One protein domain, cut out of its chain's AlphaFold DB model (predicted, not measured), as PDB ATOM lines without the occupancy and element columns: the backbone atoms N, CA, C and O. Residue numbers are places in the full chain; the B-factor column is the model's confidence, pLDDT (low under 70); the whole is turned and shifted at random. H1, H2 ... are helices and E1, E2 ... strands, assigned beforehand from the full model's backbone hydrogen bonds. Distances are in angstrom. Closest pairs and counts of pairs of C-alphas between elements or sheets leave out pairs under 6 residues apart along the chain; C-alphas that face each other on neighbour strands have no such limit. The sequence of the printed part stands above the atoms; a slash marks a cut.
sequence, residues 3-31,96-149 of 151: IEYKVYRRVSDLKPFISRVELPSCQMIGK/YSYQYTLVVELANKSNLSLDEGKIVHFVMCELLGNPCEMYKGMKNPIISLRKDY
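AT A GLANCE: This is residues 3 to 31 and 96 to 149 of the 151 residues of an uncharacterized protein of Phocaeicola vulgatus (UniProt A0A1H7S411). A strongly twisted sheet of four strands curls round one helix, H1, on one face; a fifth strand, E3, lies farthest from the middle. The 83 printed residues hold, in order, E1, E2, E3, E4, H1 and E5; the antiparallel sheet runs E2, E1, E4, E5. The class is mixed, helices and strands, in two layers, compact, with radius of gyration of the C-alphas 13.5 A and spans of 37 by 29 by 23 A.

IN THESE COORDINATES: E1, residues 3 to 10, 21.6 A, begins at C-alpha 3 (324.005, 343.621, 287.652). E2 is residues 16 to 19, E3 26 to 31. E4, residues 96 to 106, 26.4 A, bends by 66 degrees at residue 99. H1 is residues 116 to 127, 16.2 A. E5, residues 142 to 148, 16.7 A, ends at C-alpha 148 (319.216, 337.267, 297.260).

HOW THE PARTS SIT: E1 and E2 form a hairpin, N 8 to O 17 2.8 A. Antiparallel neighbours too are E1 and E4, N 5 to O 102 2.8 A, and E4 and E5, N 103 to O 146 2.8 A. H1, with every O i to N i+4 pair within hydrogen-bond range, is on the sheet; its closest C-alphas to E2 are Val 120 and Ile 18, 7.4 A. E3 pairs with no named strand.

THE WHOLE: Residues 32 to 95 are not printed, a 15.8 A gap between C-alphas 31 and 96. The link H1 to E5 is long. Residues 108 to 114 have pLDDT under 70.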
ATOM      1  N   ILE A   3     323.511 342.546 286.789       88.44
ATOM      2  CA  ILE A   3     324.005 343.621 287.652       88.44
ATOM      3  C   ILE A   3     323.508 343.371 289.067       88.44
ATOM      4  O   ILE A   3     322.327 343.096 289.269       88.44
ATOM      5  N   GLU A   4     324.400 343.502 290.037       91.00
ATOM      6  CA  GLU A   4     324.071 343.368 291.450       91.00
ATOM      7  C   GLU A   4     323.918 344.743 292.097       91.00
ATOM      8  O   GLU A   4     324.739 345.646 291.907       91.00
ATOM      9  N   TYR A   5     322.853 344.897 292.875       91.19
ATOM     10  CA  TYR A   5     322.582 346.077 293.680       91.19
ATOM     11  C   TYR A   5     322.327 345.663 295.121       91.19
ATOM     12  O   TYR A   5     321.515 344.791 295.392       91.19
ATOM     13  N   LYS A   6     322.950 346.340 296.074       90.94
ATOM     14  CA  LYS A   6     322.648 346.193 297.495       90.94
ATOM     15  C   LYS A   6     321.452 347.068 297.833       90.94
ATOM     16  O   LYS A   6     321.473 348.277 297.579       90.94
ATOM     17  N   VAL A   7     320.404 346.453 298.372       90.62
ATOM     18  CA  VAL A   7     319.173 347.139 298.759       90.62
ATOM     19  C   VAL A   7     319.211 347.416 300.251       90.62
ATOM     20  O   VAL A   7     319.341 346.514 301.076       90.62
ATOM     21  N   TYR A   8     319.055 348.686 300.589       89.44
ATOM     22  CA  TYR A   8     318.965 349.191 301.946       89.44
ATOM     23  C   TYR A   8     317.573 349.758 302.180       89.44
ATOM     24  O   TYR A   8     316.921 350.265 301.270       89.44
ATOM     25  N   ARG A   9     317.126 349.725 303.427       87.81
ATOM     26  CA  ARG A   9     315.983 350.492 303.899       87.81
ATOM     27  C   ARG A   9     316.505 351.716 304.623       87.81
ATOM     28  O   ARG A   9     317.244 351.595 305.602       87.81
ATOM     29  N   ARG A  10     316.108 352.893 304.154       85.31
ATOM     30  CA  ARG A  10     316.389 354.136 304.862       85.31
ATOM     31  C   ARG A  10     315.469 354.224 306.076       85.31
ATOM     32  O   ARG A  10     314.254 354.109 305.940       85.31
ATOM     33  N   VAL A  11     316.028 354.425 307.264       81.12
ATOM     34  CA  VAL A  11     315.240 354.415 308.513       81.12
ATOM     35  C   VAL A  11     314.275 355.605 308.595       81.12
ATOM     36  O   VAL A  11     313.214 355.492 309.197       81.12
ATOM     37  N   SER A  12     314.609 356.734 307.964       78.00
ATOM     38  CA  SER A  12     313.835 357.977 308.069       78.00
ATOM     39  C   SER A  12     312.519 357.979 307.287       78.00
ATOM     40  O   SER A  12     311.540 358.542 307.766       78.00
ATOM     41  N   ASP A  13     312.479 357.388 306.091       79.50
ATOM     42  CA  ASP A  13     311.297 357.387 305.214       79.50
ATOM     43  C   ASP A  13     310.836 355.976 304.810       79.50
ATOM     44  O   ASP A  13     309.878 355.843 304.049       79.50
ATOM     45  N   LEU A  14     311.504 354.933 305.322       79.00
ATOM     46  CA  LEU A  14     311.276 353.513 305.025       79.00
ATOM     47  C   LEU A  14     311.378 353.156 303.537       79.00
ATOM     48  O   LEU A  14     311.044 352.033 303.149       79.00
ATOM     49  N   LYS A  15     311.865 354.073 302.693       84.62
ATOM     50  CA  LYS A  15     311.983 353.828 301.259       84.62
ATOM     51  C   LYS A  15     313.183 352.929 300.975       84.62
ATOM     52  O   LYS A  15     314.214 353.032 301.656       84.62
ATOM     53  N   PRO A  16     313.069 352.046 299.967       85.88
ATOM     54  CA  PRO A  16     314.218 351.308 299.488       85.88
ATOM     55  C   PRO A  16     315.237 352.288 298.904       85.88
ATOM     56  O   PRO A  16     314.894 353.265 298.239       85.88
ATOM     57  N   PHE A  17     316.501 352.015 299.169       88.06
ATOM     58  CA  PHE A  17     317.642 352.688 298.585       88.06
ATOM     59  C   PHE A  17     318.523 351.615 297.963       88.06
ATOM     60  O   PHE A  17     318.844 350.631 298.624       88.06
ATOM     61  N   ILE A  18     318.912 351.786 296.704       89.56
ATOM     62  CA  ILE A  18     319.744 350.809 296.003       89.56
ATOM     63  C   ILE A  18     321.109 351.410 295.686       89.56
ATOM     64  O   ILE A  18     321.210 352.566 295.283       89.56
ATOM     65  N   SER A  19     322.161 350.622 295.887       87.31
ATOM     66  CA  SER A  19     323.553 351.016 295.655       87.31
ATOM     67  C   SER A  19     324.320 349.866 295.019       87.31
ATOM     68  O   SER A  19     324.091 348.717 295.377       87.31
ATOM     69  N   ARG A  20     325.267 350.143 294.117       86.62
ATOM     70  CA  ARG A  20     326.208 349.107 293.645       86.62
ATOM     71  C   ARG A  20     327.271 348.752 294.675       86.62
ATOM     72  O   ARG A  20     327.828 347.662 294.641       86.62
ATOM     73  N   VAL A  21     327.564 349.683 295.575       85.94
ATOM     74  CA  VAL A  21     328.586 349.523 296.608       85.94
ATOM     75  C   VAL A  21     327.950 349.310 297.970       85.94
ATOM     76  O   VAL A  21     326.807 349.705 298.224       85.94
ATOM     77  N   GLU A  22     328.712 348.678 298.853       83.94
ATOM     78  CA  GLU A  22     328.355 348.571 300.260       83.94
ATOM     79  C   GLU A  22     328.280 349.965 300.888       83.94
ATOM     80  O   GLU A  22     329.190 350.776 300.722       83.94
ATOM     81  N   LEU A  23     327.167 350.265 301.557       83.12
ATOM     82  CA  LEU A  23     326.988 351.527 302.260       83.12
ATOM     83  C   LEU A  23     327.236 351.315 303.752       83.12
ATOM     84  O   LEU A  23     326.730 350.340 304.311       83.12
ATOM     85  N   PRO A  24     327.944 352.238 304.427       82.25
ATOM     86  CA  PRO A  24     327.986 352.248 305.881       82.25
ATOM     87  C   PRO A  24     326.574 352.417 306.452       82.25
ATOM     88  O   PRO A  24     325.731 353.115 305.880       82.25
ATOM     89  N   SER A  25     326.338 351.812 307.615       77.75
ATOM     90  CA  SER A  25     325.041 351.822 308.304       77.75
ATOM     91  C   SER A  25     324.569 353.221 308.703       77.75
ATOM     92  O   SER A  25     323.367 353.440 308.832       77.75
ATOM     93  N   CYS A  26     325.492 354.171 308.863       81.31
ATOM     94  CA  CYS A  26     325.227 355.552 309.243       81.31
ATOM     95  C   CYS A  26     326.026 356.512 308.352       81.31
ATOM     96  O   CYS A  26     327.236 356.351 308.181       81.31
ATOM     97  N   GLN A  27     325.360 357.533 307.807       78.19
ATOM     98  CA  GLN A  27     325.977 358.582 306.996       78.19
ATOM     99  C   GLN A  27     325.519 359.973 307.422       78.19
ATOM    100  O   GLN A  27     324.338 360.215 307.657       78.19
ATOM    101  N   MET A  28     326.458 360.917 307.456       81.00
ATOM    102  CA  MET A  28     326.162 362.339 307.619       81.00
ATOM    103  C   MET A  28     325.888 362.944 306.244       81.00
ATOM    104  O   MET A  28     326.805 363.105 305.439       81.00
ATOM    105  N   ILE A  29     324.628 363.271 305.958       80.25
ATOM    106  CA  ILE A  29     324.219 363.794 304.652       80.25
ATOM    107  C   ILE A  29     323.818 365.257 304.786       80.25
ATOM    108  O   ILE A  29     322.949 365.614 305.579       80.25
ATOM    109  N   GLY A  30     324.423 366.112 303.960       79.31
ATOM    110  CA  GLY A  30     324.000 367.500 303.819       79.31
ATOM    111  C   GLY A  30     322.679 367.583 303.057       79.31
ATOM    112  O   GLY A  30     322.663 367.484 301.828       79.31
ATOM    113  N   LYS A  31     321.572 367.796 303.769       82.75
ATOM    114  CA  LYS A  31     320.246 368.023 303.180       82.75
ATOM    115  C   LYS A  31     319.892 369.496 303.228       82.75
ATOM    116  O   LYS A  31     320.284 370.199 304.148       82.75
ATOM    117  N   TYR A  96     320.961 353.520 307.275       85.56
ATOM    118  CA  TYR A  96     320.643 352.557 306.235       85.56
ATOM    119  C   TYR A  96     320.731 351.157 306.827       85.56
ATOM    120  O   TYR A  96     321.780 350.730 307.301       85.56
ATOM    121  N   SER A  97     319.621 350.428 306.789       87.44
ATOM    122  CA  SER A  97     319.597 349.011 307.141       87.44
ATOM    123  C   SER A  97     319.709 348.202 305.864       87.44
ATOM    124  O   SER A  97     318.782 348.237 305.056       87.44
ATOM    125  N   TYR A  98     320.795 347.454 305.683       89.44
ATOM    126  CA  TYR A  98     320.867 346.461 304.608       89.44
ATOM    127  C   TYR A  98     319.667 345.502 304.697       89.44
ATOM    128  O   TYR A  98     319.156 345.239 305.790       89.44
ATOM    129  N   GLN A  99     319.154 345.071 303.546       89.81
ATOM    130  CA  GLN A  99     318.011 344.161 303.448       89.81
ATOM    131  C   GLN A  99     318.382 342.893 302.680       89.81
ATOM    132  O   GLN A  99     318.162 341.799 303.186       89.81
ATOM    133  N   TYR A 100     318.876 343.047 301.450       91.19
ATOM    134  CA  TYR A 100     319.228 341.949 300.548       91.19
ATOM    135  C   TYR A 100     320.035 342.471 299.353       91.19
ATOM    136  O   TYR A 100     320.044 343.674 299.056       91.19
ATOM    137  N   THR A 101     320.661 341.554 298.626       92.12
ATOM    138  CA  THR A 101     321.311 341.807 297.342       92.12
ATOM    139  C   THR A 101     320.299 341.535 296.229       92.12
ATOM    140  O   THR A 101     319.593 340.535 296.218       92.12
ATOM    141  N   LEU A 102     320.146 342.464 295.299       92.81
ATOM    142  CA  LEU A 102     319.229 342.386 294.172       92.81
ATOM    143  C   LEU A 102     320.025 342.129 292.902       92.81
ATOM    144  O   LEU A 102     320.791 342.983 292.457       92.81
ATOM    145  N   VAL A 103     319.799 340.968 292.301       92.06
ATOM    146  CA  VAL A 103     320.379 340.594 291.015       92.06
ATOM    147  C   VAL A 103     319.393 340.975 289.920       92.06
ATOM    148  O   VAL A 103     318.271 340.467 289.866       92.06
ATOM    149  N   VAL A 104     319.809 341.900 289.062       90.50
ATOM    150  CA  VAL A 104     319.020 342.438 287.955       90.50
ATOM    151  C   VAL A 104     319.530 341.837 286.659       90.50
ATOM    152  O   VAL A 104     320.687 342.035 286.280       90.50
ATOM    153  N   GLU A 105     318.659 341.125 285.958       91.00
ATOM    154  CA  GLU A 105     318.937 340.635 284.619       91.00
ATOM    155  C   GLU A 105     318.467 341.652 283.585       91.00
ATOM    156  O   GLU A 105     317.307 342.059 283.565       91.00
ATOM    157  N   LEU A 106     319.375 342.049 282.702       88.31
ATOM    158  CA  LEU A 106     319.117 342.995 281.628       88.31
ATOM    159  C   LEU A 106     319.204 342.314 280.264       88.31
ATOM    160  O   LEU A 106     320.140 341.542 279.997       88.31
ATOM    161  N   ALA A 107     318.284 342.691 279.376       85.06
ATOM    162  CA  ALA A 107     318.316 342.336 277.968       85.06
ATOM    163  C   ALA A 107     319.623 342.828 277.349       85.06
ATOM    164  O   ALA A 107     319.924 344.024 277.351       85.06
ATOM    165  N   ASN A 108     320.423 341.890 276.843       69.62
ATOM    166  CA  ASN A 108     321.747 342.181 276.317       69.62
ATOM    167  C   ASN A 108     321.627 342.874 274.952       69.62
ATOM    168  O   ASN A 108     321.693 342.237 273.906       69.62
ATOM    169  N   LYS A 109     321.401 344.189 274.964       61.03
ATOM    170  CA  LYS A 109     321.544 345.043 273.786       61.03
ATOM    171  C   LYS A 109     322.895 345.732 273.883       61.03
ATOM    172  O   LYS A 109     322.997 346.865 274.349       61.03
ATOM    173  N   SER A 110     323.931 345.004 273.477       52.75
ATOM    174  CA  SER A 110     325.223 345.572 273.093       52.75
ATOM    175  C   SER A 110     324.966 346.832 272.258       52.75
ATOM    176  O   SER A 110     324.385 346.704 271.181       52.75
ATOM    177  N   ASN A 111     325.307 348.010 272.812       51.50
ATOM    178  CA  ASN A 111     325.328 349.373 272.227       51.50
ATOM    179  C   ASN A 111     324.524 350.465 272.953       51.50
ATOM    180  O   ASN A 111     324.639 351.626 272.564       51.50
ATOM    181  N   LEU A 112     323.764 350.186 274.017       54.19
ATOM    182  CA  LEU A 112     323.294 351.287 274.867       54.19
ATOM    183  C   LEU A 112     324.380 351.635 275.882       54.19
ATOM    184  O   LEU A 112     324.778 350.774 276.668       54.19
ATOM    185  N   SER A 113     324.820 352.898 275.908       59.25
ATOM    186  CA  SER A 113     325.371 353.447 277.143       59.25
ATOM    187  C   SER A 113     324.266 353.294 278.185       59.25
ATOM    188  O   SER A 113     323.227 353.955 278.159       59.25
ATOM    189  N   LEU A 114     324.415 352.260 279.001       66.50
ATOM    190  CA  LEU A 114     323.476 351.885 280.036       66.50
ATOM    191  C   LEU A 114     323.558 352.993 281.081       66.50
ATOM    192  O   LEU A 114     324.398 352.953 281.972       66.50
ATOM    193  N   ASP A 115     322.741 354.031 280.889       78.12
ATOM    194  CA  ASP A 115     322.603 355.137 281.825       78.12
ATOM    195  C   ASP A 115     322.131 354.542 283.149       78.12
ATOM    196  O   ASP A 115     320.969 354.157 283.316       78.12
ATOM    197  N   GLU A 116     323.080 354.404 284.068       80.00
ATOM    198  CA  GLU A 116     322.871 353.762 285.352       80.00
ATOM    199  C   GLU A 116     321.737 354.431 286.127       80.00
ATOM    200  O   GLU A 116     320.951 353.741 286.774       80.00
ATOM    201  N   GLY A 117     321.573 355.750 285.982       84.00
ATOM    202  CA  GLY A 117     320.474 356.486 286.590       84.00
ATOM    203  C   GLY A 117     319.107 356.050 286.058       84.00
ATOM    204  O   GLY A 117     318.149 355.961 286.828       84.00
ATOM    205  N   LYS A 118     319.000 355.723 284.764       87.00
ATOM    206  CA  LYS A 118     317.756 355.194 284.175       87.00
ATOM    207  C   LYS A 118     317.478 353.763 284.631       87.00
ATOM    208  O   LYS A 118     316.335 353.450 284.941       87.00
ATOM    209  N   ILE A 119     318.501 352.912 284.724       87.50
ATOM    210  CA  ILE A 119     318.345 351.529 285.212       87.50
ATOM    211  C   ILE A 119     317.898 351.529 286.668       87.50
ATOM    212  O   ILE A 119     316.922 350.868 287.006       87.50
ATOM    213  N   VAL A 120     318.568 352.315 287.514       88.88
ATOM    214  CA  VAL A 120     318.201 352.488 288.924       88.88
ATOM    215  C   VAL A 120     316.752 352.951 289.048       88.88
ATOM    216  O   VAL A 120     316.028 352.443 289.898       88.88
ATOM    217  N   HIS A 121     316.294 353.856 288.176       89.31
ATOM    218  CA  HIS A 121     314.893 354.269 288.147       89.31
ATOM    219  C   HIS A 121     313.940 353.105 287.841       89.31
ATOM    220  O   HIS A 121     312.992 352.906 288.595       89.31
ATOM    221  N   PHE A 122     314.204 352.310 286.798       90.25
ATOM    222  CA  PHE A 122     313.379 351.136 286.483       90.25
ATOM    223  C   PHE A 122     313.357 350.128 287.636       90.25
ATOM    224  O   PHE A 122     312.285 349.700 288.049       90.25
ATOM    225  N   VAL A 123     314.517 349.814 288.219       90.25
ATOM    226  CA  VAL A 123     314.618 348.909 289.372       90.25
ATOM    227  C   VAL A 123     313.807 349.440 290.557       90.25
ATOM    228  O   VAL A 123     313.069 348.693 291.192       90.25
ATOM    229  N   MET A 124     313.897 350.738 290.848       90.31
ATOM    230  CA  MET A 124     313.126 351.375 291.917       90.31
ATOM    231  C   MET A 124     311.616 351.332 291.663       90.31
ATOM    232  O   MET A 124     310.854 351.070 292.590       90.31
ATOM    233  N   CYS A 125     311.181 351.568 290.426       90.12
ATOM    234  CA  CYS A 125     309.784 351.452 290.005       90.12
ATOM    235  C   CYS A 125     309.224 350.047 290.265       90.12
ATOM    236  O   CYS A 125     308.176 349.916 290.898       90.12
ATOM    237  N   GLU A 126     309.963 349.011 289.865       88.62
ATOM    238  CA  GLU A 126     309.611 347.610 290.126       88.62
ATOM    239  C   GLU A 126     309.529 347.311 291.633       88.62
ATOM    240  O   GLU A 126     308.544 346.750 292.112       88.62
ATOM    241  N   LEU A 127     310.521 347.749 292.423       87.88
ATOM    242  CA  LEU A 127     310.539 347.541 293.879       87.88
ATOM    243  C   LEU A 127     309.380 348.232 294.612       87.88
ATOM    244  O   LEU A 127     308.952 347.752 295.662       87.88
ATOM    245  N   LEU A 128     308.890 349.353 294.083       87.56
ATOM    246  CA  LEU A 128     307.752 350.098 294.626       87.56
ATOM    247  C   LEU A 128     306.396 349.601 294.095       87.56
ATOM    248  O   LEU A 128     305.377 350.204 294.423       87.56
ATOM    249  N   GLY A 129     306.371 348.546 293.272       87.06
ATOM    250  CA  GLY A 129     305.146 347.992 292.689       87.06
ATOM    251  C   GLY A 129     304.523 348.855 291.589       87.06
ATOM    252  O   GLY A 129     303.355 348.674 291.265       87.06
ATOM    253  N   ASN A 130     305.283 349.795 291.023       90.06
ATOM    254  CA  ASN A 130     304.845 350.684 289.947       90.06
ATOM    255  C   ASN A 130     305.771 350.508 288.732       90.06
ATOM    256  O   ASN A 130     306.581 351.404 288.463       90.06
ATOM    257  N   PRO A 131     305.716 349.354 288.037       85.06
ATOM    258  CA  PRO A 131     306.605 349.051 286.923       85.06
ATOM    259  C   PRO A 131     306.483 350.113 285.828       85.06
ATOM    260  O   PRO A 131     305.397 350.598 285.511       85.06
ATOM    261  N   CYS A 132     307.623 350.499 285.260       87.25
ATOM    262  CA  CYS A 132     307.696 351.543 284.248       87.25
ATOM    263  C   CYS A 132     308.224 350.948 282.945       87.25
ATOM    264  O   CYS A 132     309.312 350.378 282.921       87.25
ATOM    265  N   GLU A 133     307.478 351.093 281.850       86.56
ATOM    266  CA  GLU A 133     307.885 350.556 280.545       86.56
ATOM    267  C   GLU A 133     308.894 351.452 279.818       86.56
ATOM    268  O   GLU A 133     309.730 350.962 279.054       86.56
ATOM    269  N   MET A 134     308.825 352.768 280.043       87.62
ATOM    270  CA  MET A 134     309.670 353.744 279.365       87.62
ATOM    271  C   MET A 134     310.019 354.921 280.276       87.62
ATOM    272  O   MET A 134     309.144 355.567 280.844       87.62
ATOM    273  N   TYR A 135     311.303 355.268 280.337       86.31
ATOM    274  CA  TYR A 135     311.801 356.404 281.105       86.31
ATOM    275  C   TYR A 135     312.852 357.167 280.304       86.31
ATOM    276  O   TYR A 135     313.844 356.595 279.848       86.31
ATOM    277  N   LYS A 136     312.638 358.477 280.113       86.12
ATOM    278  CA  LYS A 136     313.546 359.370 279.364       86.12
ATOM    279  C   LYS A 136     314.022 358.763 278.029       86.12
ATOM    280  O   LYS A 136     315.228 358.696 277.762       86.12
ATOM    281  N   GLY A 137     313.069 358.267 277.234       83.81
ATOM    282  CA  GLY A 137     313.300 357.683 275.907       83.81
ATOM    283  C   GLY A 137     313.968 356.303 275.894       83.81
ATOM    284  O   GLY A 137     314.253 355.782 274.822       83.81
ATOM    285  N   MET A 138     314.232 355.700 277.056       85.00
ATOM    286  CA  MET A 138     314.744 354.335 277.166       85.00
ATOM    287  C   MET A 138     313.583 353.389 277.466       85.00
ATOM    288  O   MET A 138     312.793 353.671 278.362       85.00
ATOM    289  N   LYS A 139     313.485 352.273 276.738       87.31
ATOM    290  CA  LYS A 139     312.574 351.174 277.085       87.31
ATOM    291  C   LYS A 139     313.178 350.358 278.223       87.31
ATOM    292  O   LYS A 139     314.390 350.144 278.211       87.31
ATOM    293  N   ASN A 140     312.350 349.895 279.156       87.00
ATOM    294  CA  ASN A 140     312.774 349.078 280.286       87.00
ATOM    295  C   ASN A 140     313.580 347.856 279.795       87.00
ATOM    296  O   ASN A 140     313.035 347.016 279.071       87.00
ATOM    297  N   PRO A 141     314.886 347.779 280.116       87.31
ATOM    298  CA  PRO A 141     315.740 346.672 279.705       87.31
ATOM    299  C   PRO A 141     315.685 345.485 280.678       87.31
ATOM    300  O   PRO A 141     316.351 344.486 280.413       87.31
ATOM    301  N   ILE A 142     314.980 345.602 281.809       88.88
ATOM    302  CA  ILE A 142     314.930 344.577 282.853       88.88
ATOM    303  C   ILE A 142     314.135 343.376 282.341       88.88
ATOM    304  O   ILE A 142     312.998 343.507 281.898       88.88
ATOM    305  N   ILE A 143     314.761 342.205 282.402       89.06
ATOM    306  CA  ILE A 143     314.141 340.909 282.118       89.06
ATOM    307  C   ILE A 143     313.615 340.305 283.415       89.06
ATOM    308  O   ILE A 143     312.480 339.840 283.470       89.06
ATOM    309  N   SER A 144     314.448 340.292 284.455       88.81
ATOM    310  CA  SER A 144     314.114 339.660 285.725       88.81
ATOM    311  C   SER A 144     314.818 340.338 286.899       88.81
ATOM    312  O   SER A 144     315.845 341.010 286.752       88.81
ATOM    313  N   LEU A 145     314.227 340.175 288.081       91.06
ATOM    314  CA  LEU A 145     314.726 340.678 289.355       91.06
ATOM    315  C   LEU A 145     314.720 339.528 290.357       91.06
ATOM    316  O   LEU A 145     313.661 338.985 290.671       91.06
ATOM    317  N   ARG A 146     315.891 339.176 290.887       92.25
ATOM    318  CA  ARG A 146     316.028 338.152 291.926       92.25
ATOM    319  C   ARG A 146     316.544 338.783 293.207       92.25
ATOM    320  O   ARG A 146     317.590 339.426 293.207       92.25
ATOM    321  N   LYS A 147     315.807 338.586 294.299       92.38
ATOM    322  CA  LYS A 147     316.240 338.978 295.641       92.38
ATOM    323  C   LYS A 147     317.059 337.841 296.231       92.38
ATOM    324  O   LYS A 147     316.552 336.729 296.354       92.38
ATOM    325  N   ASP A 148     318.297 338.142 296.561       90.69
ATOM    326  CA  ASP A 148     319.216 337.267 297.260       90.69
ATOM    327  C   ASP A 148     319.363 337.795 298.685       90.69
ATOM    328  O   ASP A 148     320.007 338.815 298.941       90.69
ATOM    329  N   TYR A 149     318.633 337.168 299.598       83.12
ATOM    330  CA  TYR A 149     318.797 337.415 301.018       83.12
ATOM    331  C   TYR A 149     320.013 336.588 301.409       83.12
ATOM    332  O   TYR A 149     319.885 335.367 301.492       83.12
TER     333      TYR A 149